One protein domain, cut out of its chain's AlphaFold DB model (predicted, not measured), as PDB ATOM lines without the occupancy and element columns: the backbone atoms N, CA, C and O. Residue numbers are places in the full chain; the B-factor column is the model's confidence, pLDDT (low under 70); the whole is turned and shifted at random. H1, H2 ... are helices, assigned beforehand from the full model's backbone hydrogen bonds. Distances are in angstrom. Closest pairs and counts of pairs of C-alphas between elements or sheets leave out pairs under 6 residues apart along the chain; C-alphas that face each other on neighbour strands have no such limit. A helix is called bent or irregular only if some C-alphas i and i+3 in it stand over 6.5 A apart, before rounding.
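Overview. This is residues 147 to 245 of the 249 residues of an uncharacterized protein of Pontibacter fetidus (UniProt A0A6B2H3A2). A compact group of four helices is built round H1, which runs through the middle, with H2 packed on one part of it and H4 on another part, both running opposite ways to H1, while H3 crosses H1 obliquely. The short H5 folds back on the last part of H4, near the first part of H1, and H2 and H4 stay apart, with H1 between them. The printed part has 99 residues, with five named helices in the order H1, H2, H3, H4, H5 and no named strand, and its class is all helix. The whole is compact, with a radius of gyration of the C-alphas of 14.0 A, and its rounded outline spans 37 by 32 by 20 A.

Along the chain. The printed part begins at Lys 147, with C-alpha at (-26.538, -7.865, 6.161), and residues 147 to 154 lie before the first named helix. H1 is residues 155 to 174, 30.8 A from first to last C-alpha, beginning at C-alpha 155 at (-41.907, -16.577, 15.078). It is not bent, but it has a kink of 26 degrees near residue 167. H2 is residues 177 to 190, 20.0 A long. H3 is residues 192 to 204, 18.4 A long. H4, the longest helix by residues with 21, is residues 212 to 232 and measures 30.5 A; its first C-alpha, that of Pro 212, is at (-31.664, 12.932, 34.007). H5 is residues 236 to 241, 8.7 A long, and ends at C-alpha 241 at (-37.099, -13.700, 29.601). Residues 242 to 245 follow it to the end of the printed part.

Arrangement. H1 is the hub and touches H2, H3 and H4. H1 and H2 form a helical hairpin, opposite ways at a shallow tilt of 8 degrees; H1 touches H2 with residues 169 to 174 alone, and the closest C-alphas are those of Tyr 172 and Gln 180, 5.7 A apart. H2 and H3 form a second helical hairpin at a steep tilt of 45 degrees; they touch through residues 184 to 188 of H2 and 194 to 196 of H3, with the closest C-alphas those of Lys 188 and Phe 195, 5.4 A apart. H3 runs the same way as H1 at a steep tilt of 46 degrees. H1 touches H3 with residues 162 to 170 alone, and the closest C-alphas, those of Ile 166 and Ala 194, are 5.4 A apart. H4 runs opposite ways to H1 at a shallow tilt of 32 degrees, only just short of steep. Residues 159 to 166 of H1 alone touch residues 226 to 230 of H4 alone, and the closest C-alphas, those of Val 159 and Gly 230, are 6.3 A apart. H3 and H4 are close but not clearly touching, with the C-alphas of Phe 197 and Tyr 229 closest at 7.9 A. H5 touches H4 at a steep tilt of 49 degrees, opposite ways, where the closest C-alphas, those of Lys 227 and Asn 239, are 6.1 A apart. H5 is close to H1 but not clearly touching it, with the C-alphas of Leu 160 and Leu 238 closest at 7.2 A. H2 is apart from H4 and H5, and H3 is apart from H5. Each O i to N i+4 pair is within hydrogen-bond range in H3, H4 and H5, against 12 of 16 in H1 and 9 of 10 in H2.

Size, cuts and confidence. The two C-alphas farthest apart are those of Gln 153 and Ser 211, 39.9 A. The printed part has no cut. The links H1 to H2, H2 to H3 and H4 to H5 are tight, and the link H3 to H4, of 7 residues, is short; no link is long. The mean pLDDT of the printed part is 86.6, and residues 149 to 153 and 204 to 205 are under 70.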
ATOM      1  N   LYS A 147     -26.943  -6.522   5.725       81.81
ATOM      2  CA  LYS A 147     -26.538  -7.865   6.161       81.81
ATOM      3  C   LYS A 147     -27.622  -8.577   6.958       81.81
ATOM      4  O   LYS A 147     -27.441  -9.741   7.299       81.81
ATOM      5  N   LYS A 148     -28.712  -7.884   7.297       75.25
ATOM      6  CA  LYS A 148     -29.865  -8.506   7.929       75.25
ATOM      7  C   LYS A 148     -30.460  -9.480   6.921       75.25
ATOM      8  O   LYS A 148     -31.201  -9.094   6.019       75.25
ATOM      9  N   ASP A 149     -30.062 -10.734   7.071       58.94
ATOM     10  CA  ASP A 149     -30.575 -11.850   6.306       58.94
ATOM     11  C   ASP A 149     -32.107 -11.822   6.319       58.94
ATOM     12  O   ASP A 149     -32.746 -11.640   7.359       58.94
ATOM     13  N   SER A 150     -32.716 -12.103   5.170       50.16
ATOM     14  CA  SER A 150     -34.154 -12.387   5.034       50.16
ATOM     15  C   SER A 150     -34.602 -13.654   5.796       50.16
ATOM     16  O   SER A 150     -35.737 -14.105   5.649       50.16
ATOM     17  N   VAL A 151     -33.713 -14.225   6.618       46.28
ATOM     18  CA  VAL A 151     -33.807 -15.507   7.325       46.28
ATOM     19  C   VAL A 151     -34.588 -15.407   8.641       46.28
ATOM     20  O   VAL A 151     -34.923 -16.443   9.206       46.28
ATOM     21  N   SER A 152     -35.000 -14.219   9.113       53.16
ATOM     22  CA  SER A 152     -35.985 -14.126  10.209       53.16
ATOM     23  C   SER A 152     -37.390 -14.503   9.703       53.16
ATOM     24  O   SER A 152     -38.288 -13.664   9.581       53.16
ATOM     25  N   GLN A 153     -37.557 -15.774   9.336       58.06
ATOM     26  CA  GLN A 153     -38.800 -16.389   8.895       58.06
ATOM     27  C   GLN A 153     -39.736 -16.566  10.094       58.06
ATOM     28  O   GLN A 153     -39.855 -17.639  10.671       58.06
ATOM     29  N   GLY A 154     -40.427 -15.485  10.456       70.00
ATOM     30  CA  GLY A 154     -41.520 -15.510  11.426       70.00
ATOM     31  C   GLY A 154     -41.114 -15.915  12.848       70.00
ATOM     32  O   GLY A 154     -39.941 -15.976  13.203       70.00
ATOM     33  N   GLY A 155     -42.117 -16.139  13.696       80.06
ATOM     34  CA  GLY A 155     -41.907 -16.577  15.078       80.06
ATOM     35  C   GLY A 155     -41.250 -15.535  15.992       80.06
ATOM     36  O   GLY A 155     -41.278 -14.332  15.726       80.06
ATOM     37  N   LEU A 156     -40.693 -16.012  17.108       80.56
ATOM     38  CA  LEU A 156     -40.113 -15.177  18.166       80.56
ATOM     39  C   LEU A 156     -38.831 -14.464  17.720       80.56
ATOM     40  O   LEU A 156     -38.647 -13.302  18.068       80.56
ATOM     41  N   ASP A 157     -37.998 -15.094  16.894       80.50
ATOM     42  CA  ASP A 157     -36.745 -14.493  16.417       80.50
ATOM     43  C   ASP A 157     -37.004 -13.230  15.587       80.50
ATOM     44  O   ASP A 157     -36.310 -12.222  15.729       80.50
ATOM     45  N   ALA A 158     -38.072 -13.232  14.782       82.44
ATOM     46  CA  ALA A 158     -38.514 -12.043  14.062       82.44
ATOM     47  C   ALA A 158     -39.016 -10.939  15.011       82.44
ATOM     48  O   ALA A 158     -38.812  -9.754  14.738       82.44
ATOM     49  N   VAL A 159     -39.664 -11.291  16.126       85.19
ATOM     50  CA  VAL A 159     -40.106 -10.313  17.136       85.19
ATOM     51  C   VAL A 159     -38.905  -9.702  17.848       85.19
ATOM     52  O   VAL A 159     -38.807  -8.477  17.899       85.19
ATOM     53  N   LEU A 160     -37.972 -10.530  18.321       83.81
ATOM     54  CA  LEU A 160     -36.748 -10.086  18.988       83.81
ATOM     55  C   LEU A 160     -35.911  -9.188  18.070       83.81
ATOM     56  O   LEU A 160     -35.530  -8.086  18.464       83.81
ATOM     57  N   SER A 161     -35.693  -9.616  16.824       85.25
ATOM     58  CA  SER A 161     -34.962  -8.831  15.829       85.25
ATOM     59  C   SER A 161     -35.623  -7.472  15.574       85.25
ATOM     60  O   SER A 161     -34.939  -6.452  15.522       85.25
ATOM     61  N   ASN A 162     -36.957  -7.417  15.471       88.25
ATOM     62  CA  ASN A 162     -37.664  -6.143  15.318       88.25
ATOM     63  C   ASN A 162     -37.583  -5.266  16.575       88.25
ATOM     64  O   ASN A 162     -37.511  -4.050  16.444       88.25
ATOM     65  N   GLN A 163     -37.593  -5.841  17.779       88.56
ATOM     66  CA  GLN A 163     -37.432  -5.070  19.016       88.56
ATOM     67  C   GLN A 163     -36.034  -4.436  19.119       88.56
ATOM     68  O   GLN A 163     -35.935  -3.270  19.494       88.56
ATOM     69  N   GLN A 164     -34.976  -5.151  18.719       87.44
ATOM     70  CA  GLN A 164     -33.620  -4.589  18.601       87.44
ATOM     71  C   GLN A 164     -33.572  -3.456  17.570       87.44
ATOM     72  O   GLN A 164     -33.076  -2.367  17.846       87.44
ATOM     73  N   ASP A 165     -34.189  -3.669  16.409       90.62
ATOM     74  CA  ASP A 165     -34.285  -2.652  15.366       90.62
ATOM     75  C   ASP A 165     -35.076  -1.412  15.787       90.62
ATOM     76  O   ASP A 165     -34.782  -0.317  15.318       90.62
ATOM     77  N   ILE A 166     -36.071  -1.549  16.665       93.31
ATOM     78  CA  ILE A 166     -36.784  -0.403  17.238       93.31
ATOM     79  C   ILE A 166     -35.838   0.443  18.102       93.31
ATOM     80  O   ILE A 166     -35.911   1.669  18.041       93.31
ATOM     81  N   ILE A 167     -34.953  -0.180  18.885       90.88
ATOM     82  CA  ILE A 167     -33.975   0.537  19.717       90.88
ATOM     83  C   ILE A 167     -32.996   1.305  18.830       90.88
ATOM     84  O   ILE A 167     -32.867   2.516  18.969       90.88
ATOM     85  N   ASP A 168     -32.366   0.622  17.872       89.00
ATOM     86  CA  ASP A 168     -31.450   1.263  16.923       89.00
ATOM     87  C   ASP A 168     -32.136   2.339  16.088       89.00
ATOM     88  O   ASP A 168     -31.590   3.415  15.861       89.00
ATOM     89  N   GLY A 169     -33.341   2.047  15.603       91.94
ATOM     90  CA  GLY A 169     -34.068   2.939  14.715       91.94
ATOM     91  C   GLY A 169     -34.556   4.209  15.403       91.94
ATOM     92  O   GLY A 169     -34.819   5.201  14.723       91.94
ATOM     93  N   PHE A 170     -34.664   4.205  16.734       91.94
ATOM     94  CA  PHE A 170     -34.990   5.404  17.499       91.94
ATOM     95  C   PHE A 170     -33.925   6.495  17.317       91.94
ATOM     96  O   PHE A 170     -34.267   7.665  17.142       91.94
ATOM     97  N   GLU A 171     -32.653   6.095  17.253       90.56
ATOM     98  CA  GLU A 171     -31.492   6.965  17.031       90.56
ATOM     99  C   GLU A 171     -31.601   7.760  15.716       90.56
ATOM    100  O   GLU A 171     -31.236   8.933  15.646       90.56
ATOM    101  N   TYR A 172     -32.189   7.157  14.675       91.94
ATOM    102  CA  TYR A 172     -32.281   7.757  13.338       91.94
ATOM    103  C   TYR A 172     -33.112   9.045  13.324       91.94
ATOM    104  O   TYR A 172     -32.970   9.879  12.423       91.94
ATOM    105  N   PHE A 173     -33.977   9.246  14.324       90.25
ATOM    106  CA  PHE A 173     -34.759  10.473  14.443       90.25
ATOM    107  C   PHE A 173     -33.942  11.699  14.854       90.25
ATOM    108  O   PHE A 173     -34.433  12.817  14.695       90.25
ATOM    109  N   PHE A 174     -32.705  11.499  15.308       89.62
ATOM    110  CA  PHE A 174     -31.798  12.562  15.737       89.62
ATOM    111  C   PHE A 174     -30.715  12.887  14.705       89.62
ATOM    112  O   PHE A 174     -29.929  13.808  14.915       89.62
ATOM    113  N   TYR A 175     -30.681  12.160  13.588       91.00
ATOM    114  CA  TYR A 175     -29.765  12.438  12.486       91.00
ATOM    115  C   TYR A 175     -30.200  13.694  11.718       91.00
ATOM    116  O   TYR A 175     -31.382  14.048  11.685       91.00
ATOM    117  N   SER A 176     -29.239  14.317  11.034       89.31
ATOM    118  CA  SER A 176     -29.474  15.369  10.039       89.31
ATOM    119  C   SER A 176     -30.468  14.923   8.957       89.31
ATOM    120  O   SER A 176     -30.557  13.740   8.640       89.31
ATOM    121  N   GLU A 177     -31.215  15.863   8.364       90.88
ATOM    122  CA  GLU A 177     -32.352  15.555   7.476       90.88
ATOM    123  C   GLU A 177     -32.012  14.594   6.323       90.88
ATOM    124  O   GLU A 177     -32.789  13.680   6.030       90.88
ATOM    125  N   ASN A 178     -30.851  14.773   5.686       91.88
ATOM    126  CA  ASN A 178     -30.425  13.944   4.558       91.88
ATOM    127  C   ASN A 178     -30.108  12.513   5.006       91.88
ATOM    128  O   ASN A 178     -30.666  11.557   4.464       91.88
ATOM    129  N   GLU A 179     -29.259  12.371   6.023       93.06
ATOM    130  CA  GLU A 179     -28.855  11.088   6.594       93.06
ATOM    131  C   GLU A 179     -30.059  10.351   7.209       93.06
ATOM    132  O   GLU A 179     -30.214   9.145   7.011       93.06
ATOM    133  N   GLN A 180     -30.961  11.080   7.881       93.81
ATOM    134  CA  GLN A 180     -32.226  10.569   8.417       93.81
ATOM    135  C   GLN A 180     -33.104   9.990   7.305       93.81
ATOM    136  O   GLN A 180     -33.609   8.875   7.437       93.81
ATOM    137  N   LYS A 181     -33.320  10.736   6.218       94.31
ATOM    138  CA  LYS A 181     -34.150  10.266   5.104       94.31
ATOM    139  C   LYS A 181     -33.581   8.980   4.512       94.31
ATOM    140  O   LYS A 181     -34.313   8.008   4.341       94.31
ATOM    141  N   GLU A 182     -32.278   8.964   4.253       94.44
ATOM    142  CA  GLU A 182     -31.605   7.823   3.641       94.44
ATOM    143  C   GLU A 182     -31.709   6.553   4.498       94.44
ATOM    144  O   GLU A 182     -32.077   5.489   3.985       94.44
ATOM    145  N   ILE A 183     -31.429   6.647   5.805       94.56
ATOM    146  CA  ILE A 183     -31.505   5.477   6.686       94.56
ATOM    147  C   ILE A 183     -32.947   5.020   6.905       94.56
ATOM    148  O   ILE A 183     -33.204   3.818   6.898       94.56
ATOM    149  N   LEU A 184     -33.905   5.945   7.042       94.69
ATOM    150  CA  LEU A 184     -35.313   5.604   7.246       94.69
ATOM    151  C   LEU A 184     -35.932   4.941   6.008       94.69
ATOM    152  O   LEU A 184     -36.734   4.017   6.163       94.69
ATOM    153  N   ASP A 185     -35.537   5.346   4.799       94.69
ATOM    154  CA  ASP A 185     -35.981   4.712   3.553       94.69
ATOM    155  C   ASP A 185     -35.479   3.264   3.435       94.69
ATOM    156  O   ASP A 185     -36.220   2.383   2.987       94.69
ATOM    157  N   LEU A 186     -34.239   2.992   3.856       93.56
ATOM    158  CA  LEU A 186     -33.717   1.626   3.935       93.56
ATOM    159  C   LEU A 186     -34.410   0.832   5.049       93.56
ATOM    160  O   LEU A 186     -34.860  -0.292   4.821       93.56
ATOM    161  N   PHE A 187     -34.543   1.424   6.234       94.12
ATOM    162  CA  PHE A 187     -35.139   0.784   7.402       94.12
ATOM    163  C   PHE A 187     -36.593   0.373   7.156       94.12
ATOM    164  O   PHE A 187     -36.987  -0.739   7.499       94.12
ATOM    165  N   LYS A 188     -37.373   1.210   6.461       94.44
ATOM    166  CA  LYS A 188     -38.739   0.885   6.029       94.44
ATOM    167  C   LYS A 188     -38.803  -0.362   5.141       94.44
ATOM    168  O   LYS A 188     -39.768  -1.115   5.229       94.44
ATOM    169  N   LYS A 189     -37.808  -0.570   4.273       90.81
ATOM    170  CA  LYS A 189     -37.751  -1.731   3.369       90.81
ATOM    171  C   LYS A 189     -37.341  -3.003   4.107       90.81
ATOM    172  O   LYS A 189     -37.904  -4.058   3.840       90.81
ATOM    173  N   VAL A 190     -36.370  -2.894   5.011       89.50
ATOM    174  CA  VAL A 190     -35.752  -4.038   5.700       89.50
ATOM    175  C   VAL A 190     -36.563  -4.489   6.923       89.50
ATOM    176  O   VAL A 190     -36.733  -5.685   7.144       89.50
ATOM    177  N   SER A 191     -37.108  -3.545   7.692       90.31
ATOM    178  CA  SER A 191     -37.824  -3.798   8.950       90.31
ATOM    179  C   SER A 191     -39.133  -2.997   9.016       90.31
ATOM    180  O   SER A 191     -39.306  -2.153   9.900       90.31
ATOM    181  N   PRO A 192     -40.101  -3.251   8.108       91.25
ATOM    182  CA  PRO A 192     -41.319  -2.443   7.986       91.25
ATOM    183  C   PRO A 192     -42.133  -2.386   9.284       91.25
ATOM    184  O   PRO A 192     -42.616  -1.324   9.667       91.25
ATOM    185  N   SER A 193     -42.227  -3.498  10.024       91.19
ATOM    186  CA  SER A 193     -42.971  -3.515  11.288       91.19
ATOM    187  C   SER A 193     -42.318  -2.662  12.381       91.19
ATOM    188  O   SER A 193     -43.049  -2.063  13.172       91.19
ATOM    189  N   ALA A 194     -40.985  -2.639  12.456       92.62
ATOM    190  CA  ALA A 194     -40.248  -1.801  13.398       92.62
ATOM    191  C   ALA A 194     -40.344  -0.321  12.995       92.62
ATOM    192  O   ALA A 194     -40.595   0.541  13.840       92.62
ATOM    193  N   PHE A 195     -40.240  -0.036  11.692       94.75
ATOM    194  CA  PHE A 195     -40.436   1.301  11.134       94.75
ATOM    195  C   PHE A 195     -41.815   1.868  11.484       94.75
ATOM    196  O   PHE A 195     -41.900   2.963  12.041       94.75
ATOM    197  N   ASP A 196     -42.896   1.129  11.223       93.38
ATOM    198  CA  ASP A 196     -44.261   1.593  11.497       93.38
ATOM    199  C   ASP A 196     -44.484   1.877  12.987       93.38
ATOM    200  O   ASP A 196     -45.116   2.873  13.359       93.38
ATOM    201  N   PHE A 197     -43.919   1.033  13.854       93.88
ATOM    202  CA  PHE A 197     -43.955   1.243  15.296       93.88
ATOM    203  C   PHE A 197     -43.241   2.542  15.700       93.88
ATOM    204  O   PHE A 197     -43.820   3.368  16.413       93.88
ATOM    205  N   LEU A 198     -42.026   2.768  15.197       92.88
ATOM    206  CA  LEU A 198     -41.245   3.974  15.473       92.88
ATOM    207  C   LEU A 198     -41.904   5.248  14.935       92.88
ATOM    208  O   LEU A 198     -41.910   6.271  15.618       92.88
ATOM    209  N   GLN A 199     -42.543   5.194  13.763       92.50
ATOM    210  CA  GLN A 199     -43.361   6.306  13.262       92.50
ATOM    211  C   GLN A 199     -44.534   6.613  14.203       92.50
ATOM    212  O   GLN A 199     -44.874   7.778  14.428       92.50
ATOM    213  N   GLY A 200     -45.141   5.575  14.784       88.69
ATOM    214  CA  GLY A 200     -46.162   5.711  15.818       88.69
ATOM    215  C   GLY A 200     -45.640   6.408  17.076       88.69
ATOM    216  O   GLY A 200     -46.331   7.276  17.614       88.69
ATOM    217  N   ILE A 201     -44.422   6.078  17.515       86.88
ATOM    218  CA  ILE A 201     -43.750   6.759  18.630       86.88
ATOM    219  C   ILE A 201     -43.495   8.221  18.276       86.88
ATOM    220  O   ILE A 201     -43.986   9.097  18.984       86.88
ATOM    221  N   ARG A 202     -42.833   8.508  17.150       84.56
ATOM    222  CA  ARG A 202     -42.504   9.882  16.735       84.56
ATOM    223  C   ARG A 202     -43.730  10.799  16.716       84.56
ATOM    224  O   ARG A 202     -43.654  11.931  17.173       84.56
ATOM    225  N   LYS A 203     -44.872  10.309  16.223       80.00
ATOM    226  CA  LYS A 203     -46.113  11.098  16.116       80.00
ATOM    227  C   LYS A 203     -46.847  11.312  17.441       80.00
ATOM    228  O   LYS A 203     -47.612  12.263  17.551       80.00
ATOM    229  N   LYS A 204     -46.698  10.401  18.407       68.25
ATOM    230  CA  LYS A 204     -47.529  10.362  19.627       68.25
ATOM    231  C   LYS A 204     -46.753  10.607  20.917       68.25
ATOM    232  O   LYS A 204     -47.369  10.653  21.980       68.25
ATOM    233  N   SER A 205     -45.428  10.655  20.869       68.81
ATOM    234  CA  SER A 205     -44.615  10.648  22.079       68.81
ATOM    235  C   SER A 205     -44.236  12.050  22.549       68.81
ATOM    236  O   SER A 205     -44.035  12.955  21.745       68.81
ATOM    237  N   LYS A 206     -44.126  12.193  23.871       78.19
ATOM    238  CA  LYS A 206     -43.505  13.332  24.554       78.19
ATOM    239  C   LYS A 206     -42.130  12.932  25.108       78.19
ATOM    240  O   LYS A 206     -41.759  13.402  26.177       78.19
ATOM    241  N   LEU A 207     -41.441  11.994  24.446       86.62
ATOM    242  CA  LEU A 207     -40.142  11.524  24.918       86.62
ATOM    243  C   LEU A 207     -39.155  12.695  24.913       86.62
ATOM    244  O   LEU A 207     -38.988  13.373  23.902       86.62
ATOM    245  N   ASP A 208     -38.531  12.921  26.059       90.56
ATOM    246  CA  ASP A 208     -37.570  13.982  26.323       90.56
ATOM    247  C   ASP A 208     -36.395  13.367  27.088       90.56
ATOM    248  O   ASP A 208     -36.538  12.916  28.226       90.56
ATOM    249  N   PHE A 209     -35.239  13.332  26.433       93.12
ATOM    250  CA  PHE A 209     -34.016  12.723  26.946       93.12
ATOM    251  C   PHE A 209     -32.976  13.768  27.368       93.12
ATOM    252  O   PHE A 209     -31.830  13.412  27.586       93.12
ATOM    253  N   TYR A 210     -33.343  15.048  27.506       93.69
ATOM    254  CA  TYR A 210     -32.373  16.142  27.687       93.69
ATOM    255  C   TYR A 210     -32.052  16.494  29.148       93.69
ATOM    256  O   TYR A 210     -31.389  17.488  29.432       93.69
ATOM    257  N   SER A 211     -32.557  15.718  30.107       95.50
ATOM    258  CA  SER A 211     -32.205  15.845  31.526       95.50
ATOM    259  C   SER A 211     -32.358  14.494  32.223       95.50
ATOM    260  O   SER A 211     -33.212  13.720  31.782       95.50
ATOM    261  N   PRO A 212     -31.633  14.227  33.324       96.31
ATOM    262  CA  PRO A 212     -31.664  12.932  34.007       96.31
ATOM    263  C   PRO A 212     -33.076  12.410  34.312       96.31
ATOM    264  O   PRO A 212     -33.462  11.311  33.906       96.31
ATOM    265  N   SER A 213     -33.897  13.235  34.965       95.38
ATOM    266  CA  SER A 213     -35.247  12.852  35.392       95.38
ATOM    267  C   SER A 213     -36.183  12.585  34.213       95.38
ATOM    268  O   SER A 213     -36.920  11.597  34.217       95.38
ATOM    269  N   LYS A 214     -36.140  13.429  33.179       94.88
ATOM    270  CA  LYS A 214     -36.967  13.246  31.983       94.88
ATOM    271  C   LYS A 214     -36.497  12.072  31.135       94.88
ATOM    272  O   LYS A 214     -37.340  11.313  30.664       94.88
ATOM    273  N   ALA A 215     -35.185  11.887  30.996       95.19
ATOM    274  CA  ALA A 215     -34.601  10.755  30.290       95.19
ATOM    275  C   ALA A 215     -35.039   9.444  30.939       95.19
ATOM    276  O   ALA A 215     -35.465   8.537  30.233       95.19
ATOM    277  N   ARG A 216     -35.045   9.368  32.279       95.19
ATOM    278  CA  ARG A 216     -35.546   8.197  33.011       95.19
ATOM    279  C   ARG A 216     -37.013   7.906  32.691       95.19
ATOM    280  O   ARG A 216     -37.354   6.778  32.346       95.19
ATOM    281  N   VAL A 217     -37.882   8.914  32.790       94.75
ATOM    282  CA  VAL A 217     -39.320   8.768  32.486       94.75
ATOM    283  C   VAL A 217     -39.535   8.346  31.030       94.75
ATOM    284  O   VAL A 217     -40.339   7.456  30.754       94.75
ATOM    285  N   SER A 218     -38.790   8.946  30.105       94.62
ATOM    286  CA  SER A 218     -38.863   8.648  28.676       94.62
ATOM    287  C   SER A 218     -38.351   7.246  28.357       94.62
ATOM    288  O   SER A 218     -38.986   6.537  27.585       94.62
ATOM    289  N   ALA A 219     -37.259   6.806  28.979       94.19
ATOM    290  CA  ALA A 219     -36.728   5.458  28.814       94.19
ATOM    291  C   ALA A 219     -37.721   4.398  29.318       94.19
ATOM    292  O   ALA A 219     -37.973   3.417  28.619       94.19
ATOM    293  N   LEU A 220     -38.359   4.634  30.473       93.81
ATOM    294  CA  LEU A 220     -39.409   3.756  31.006       93.81
ATOM    295  C   LEU A 220     -40.611   3.660  30.054       93.81
ATOM    296  O   LEU A 220     -41.042   2.555  29.728       93.81
ATOM    297  N   ASP A 221     -41.131   4.795  29.565       93.38
ATOM    298  CA  ASP A 221     -42.225   4.802  28.578       93.38
ATOM    299  C   ASP A 221     -41.805   4.116  27.267       93.38
ATOM    300  O   ASP A 221     -42.569   3.346  26.681       93.38
ATOM    301  N   PHE A 222     -40.576   4.352  26.803       93.00
ATOM    302  CA  PHE A 222     -40.061   3.763  25.573       93.00
ATOM    303  C   PHE A 222     -39.975   2.235  25.665       93.00
ATOM    304  O   PHE A 222     -40.563   1.549  24.827       93.00
ATOM    305  N   PHE A 223     -39.333   1.689  26.699       92.62
ATOM    306  CA  PHE A 223     -39.207   0.239  26.876       92.62
ATOM    307  C   PHE A 223     -40.549  -0.447  27.137       92.62
ATOM    308  O   PHE A 223     -40.810  -1.506  26.564       92.62
ATOM    309  N   GLU A 224     -41.459   0.183  27.881       91.94
ATOM    310  CA  GLU A 224     -42.821  -0.329  28.068       91.94
ATOM    311  C   GLU A 224     -43.583  -0.433  26.732       91.94
ATOM    312  O   GLU A 224     -44.323  -1.388  26.480       91.94
ATOM    313  N   ARG A 225     -43.381   0.516  25.811       92.62
ATOM    314  CA  ARG A 225     -43.961   0.425  24.462       92.62
ATOM    315  C   ARG A 225     -43.336  -0.706  23.645       92.62
ATOM    316  O   ARG A 225     -44.068  -1.357  22.897       92.62
ATOM    317  N   ILE A 226     -42.029  -0.953  23.768       91.56
ATOM    318  CA  ILE A 226     -41.351  -2.077  23.092       91.56
ATOM    319  C   ILE A 226     -41.855  -3.421  23.631       91.56
ATOM    320  O   ILE A 226     -42.123  -4.343  22.853       91.56
ATOM    321  N   LYS A 227     -42.070  -3.519  24.944       90.69
ATOM    322  CA  LYS A 227     -42.693  -4.684  25.576       90.69
ATOM    323  C   LYS A 227     -44.087  -4.940  24.999       90.69
ATOM    324  O   LYS A 227     -44.344  -6.028  24.480       90.69
ATOM    325  N   LYS A 228     -44.943  -3.911  24.945       91.25
ATOM    326  CA  LYS A 228     -46.281  -3.972  24.319       91.25
ATOM    327  C   LYS A 228     -46.254  -4.325  22.831       91.25
ATOM    328  O   LYS A 228     -47.191  -4.946  22.328       91.25
ATOM    329  N   TYR A 229     -45.216  -3.916  22.100       90.94
ATOM    330  CA  TYR A 229     -45.005  -4.370  20.724       90.94
ATOM    331  C   TYR A 229     -44.810  -5.890  20.676       90.94
ATOM    332  O   TYR A 229     -45.478  -6.557  19.884       90.94
ATOM    333  N   GLY A 230     -43.966  -6.433  21.560       87.38
ATOM    334  CA  GLY A 230     -43.744  -7.872  21.700       87.38
ATOM    335  C   GLY A 230     -45.031  -8.638  22.013       87.38
ATOM    336  O   GLY A 230     -45.342  -9.608  21.325       87.38
ATOM    337  N   GLU A 231     -45.838  -8.163  22.967       88.25
ATOM    338  CA  GLU A 231     -47.115  -8.798  23.359       88.25
ATOM    339  C   GLU A 231     -48.061  -8.952  22.163       88.25
ATOM    340  O   GLU A 231     -48.580 -10.036  21.892       88.25
ATOM    341  N   LYS A 232     -48.218  -7.884  21.370       87.44
ATOM    342  CA  LYS A 232     -49.068  -7.873  20.167       87.44
ATOM    343  C   LYS A 232     -48.592  -8.816  19.063       87.44
ATOM    344  O   LYS A 232     -49.344  -9.081  18.128       87.44
ATOM    345  N   LYS A 233     -47.346  -9.282  19.136       84.44
ATOM    346  CA  LYS A 233     -46.726 -10.196  18.172       84.44
ATOM    347  C   LYS A 233     -46.505 -11.593  18.755       84.44
ATOM    348  O   LYS A 233     -45.695 -12.342  18.223       84.44
ATOM    349  N   ALA A 234     -47.228 -11.943  19.823       80.25
ATOM    350  CA  ALA A 234     -47.099 -13.215  20.538       80.25
ATOM    351  C   ALA A 234     -45.692 -13.461  21.134       80.25
ATOM    352  O   ALA A 234     -45.298 -14.597  21.378       80.25
ATOM    353  N   GLY A 235     -44.948 -12.389  21.423       78.50
ATOM    354  CA  GLY A 235     -43.618 -12.396  22.039       78.50
ATOM    355  C   GLY A 235     -43.614 -12.427  23.570       78.50
ATOM    356  O   GLY A 235     -42.660 -11.949  24.176       78.50
ATOM    357  N   GLN A 236     -44.662 -12.944  24.221       78.94
ATOM    358  CA  GLN A 236     -44.783 -12.906  25.689       78.94
ATOM    359  C   GLN A 236     -43.611 -13.603  26.402       78.94
ATOM    360  O   GLN A 236     -43.164 -13.157  27.462       78.94
ATOM    361  N   SER A 237     -43.087 -14.676  25.808       78.62
ATOM    362  CA  SER A 237     -41.904 -15.372  26.314       78.62
ATOM    363  C   SER A 237     -40.672 -14.463  26.311       78.62
ATOM    364  O   SER A 237     -39.978 -14.400  27.320       78.62
ATOM    365  N   LEU A 238     -40.433 -13.693  25.242       79.31
ATOM    366  CA  LEU A 238     -39.331 -12.723  25.170       79.31
ATOM    367  C   LEU A 238     -39.475 -11.627  26.226       79.31
ATOM    368  O   LEU A 238     -38.495 -11.248  26.858       79.31
ATOM    369  N   ASN A 239     -40.698 -11.149  26.461       79.56
ATOM    370  CA  ASN A 239     -40.947 -10.168  27.514       79.56
ATOM    371  C   ASN A 239     -40.558 -10.706  28.890       79.56
ATOM    372  O   ASN A 239     -39.816 -10.052  29.611       79.56
ATOM    373  N   THR A 240     -40.969 -11.934  29.195       79.19
ATOM    374  CA  THR A 240     -40.678 -12.578  30.482       79.19
ATOM    375  C   THR A 240     -39.183 -12.880  30.654       79.19
ATOM    376  O   THR A 240     -38.630 -12.737  31.744       79.19
ATOM    377  N   MET A 241     -38.515 -13.309  29.577       76.12
ATOM    378  CA  MET A 241     -37.099 -13.700  29.601       76.12
ATOM    379  C   MET A 241     -36.138 -12.509  29.583       76.12
ATOM    380  O   MET A 241     -35.023 -12.631  30.083       76.12
ATOM    381  N   PHE A 242     -36.543 -11.379  28.997       80.88
ATOM    382  CA  PHE A 242     -35.647 -10.256  28.736       80.88
ATOM    383  C   PHE A 242     -36.183  -8.925  29.263       80.88
ATOM    384  O   PHE A 242     -35.578  -8.326  30.147       80.88
ATOM    385  N   TRP A 243     -37.328  -8.464  28.756       84.31
ATOM    386  CA  TRP A 243     -37.837  -7.125  29.074       84.31
ATOM    387  C   TRP A 243     -38.195  -6.950  30.552       84.31
ATOM    388  O   TRP A 243     -37.942  -5.894  31.119       84.31
ATOM    389  N   ASP A 244     -38.694  -8.001  31.199       86.38
ATOM    390  CA  ASP A 244     -39.013  -8.011  32.631       86.38
ATOM    391  C   ASP A 244     -37.767  -8.092  33.526       86.38
ATOM    392  O   ASP A 244     -37.869  -7.956  34.744       86.38
ATOM    393  N   LYS A 245     -36.589  -8.319  32.933       87.06
ATOM    394  CA  LYS A 245     -35.293  -8.294  33.622       87.06
ATOM    395  C   LYS A 245     -34.621  -6.930  33.542       87.06
ATOM    396  O   LYS A 245     -33.655  -6.699  34.260       87.06
TER     397      LYS A 245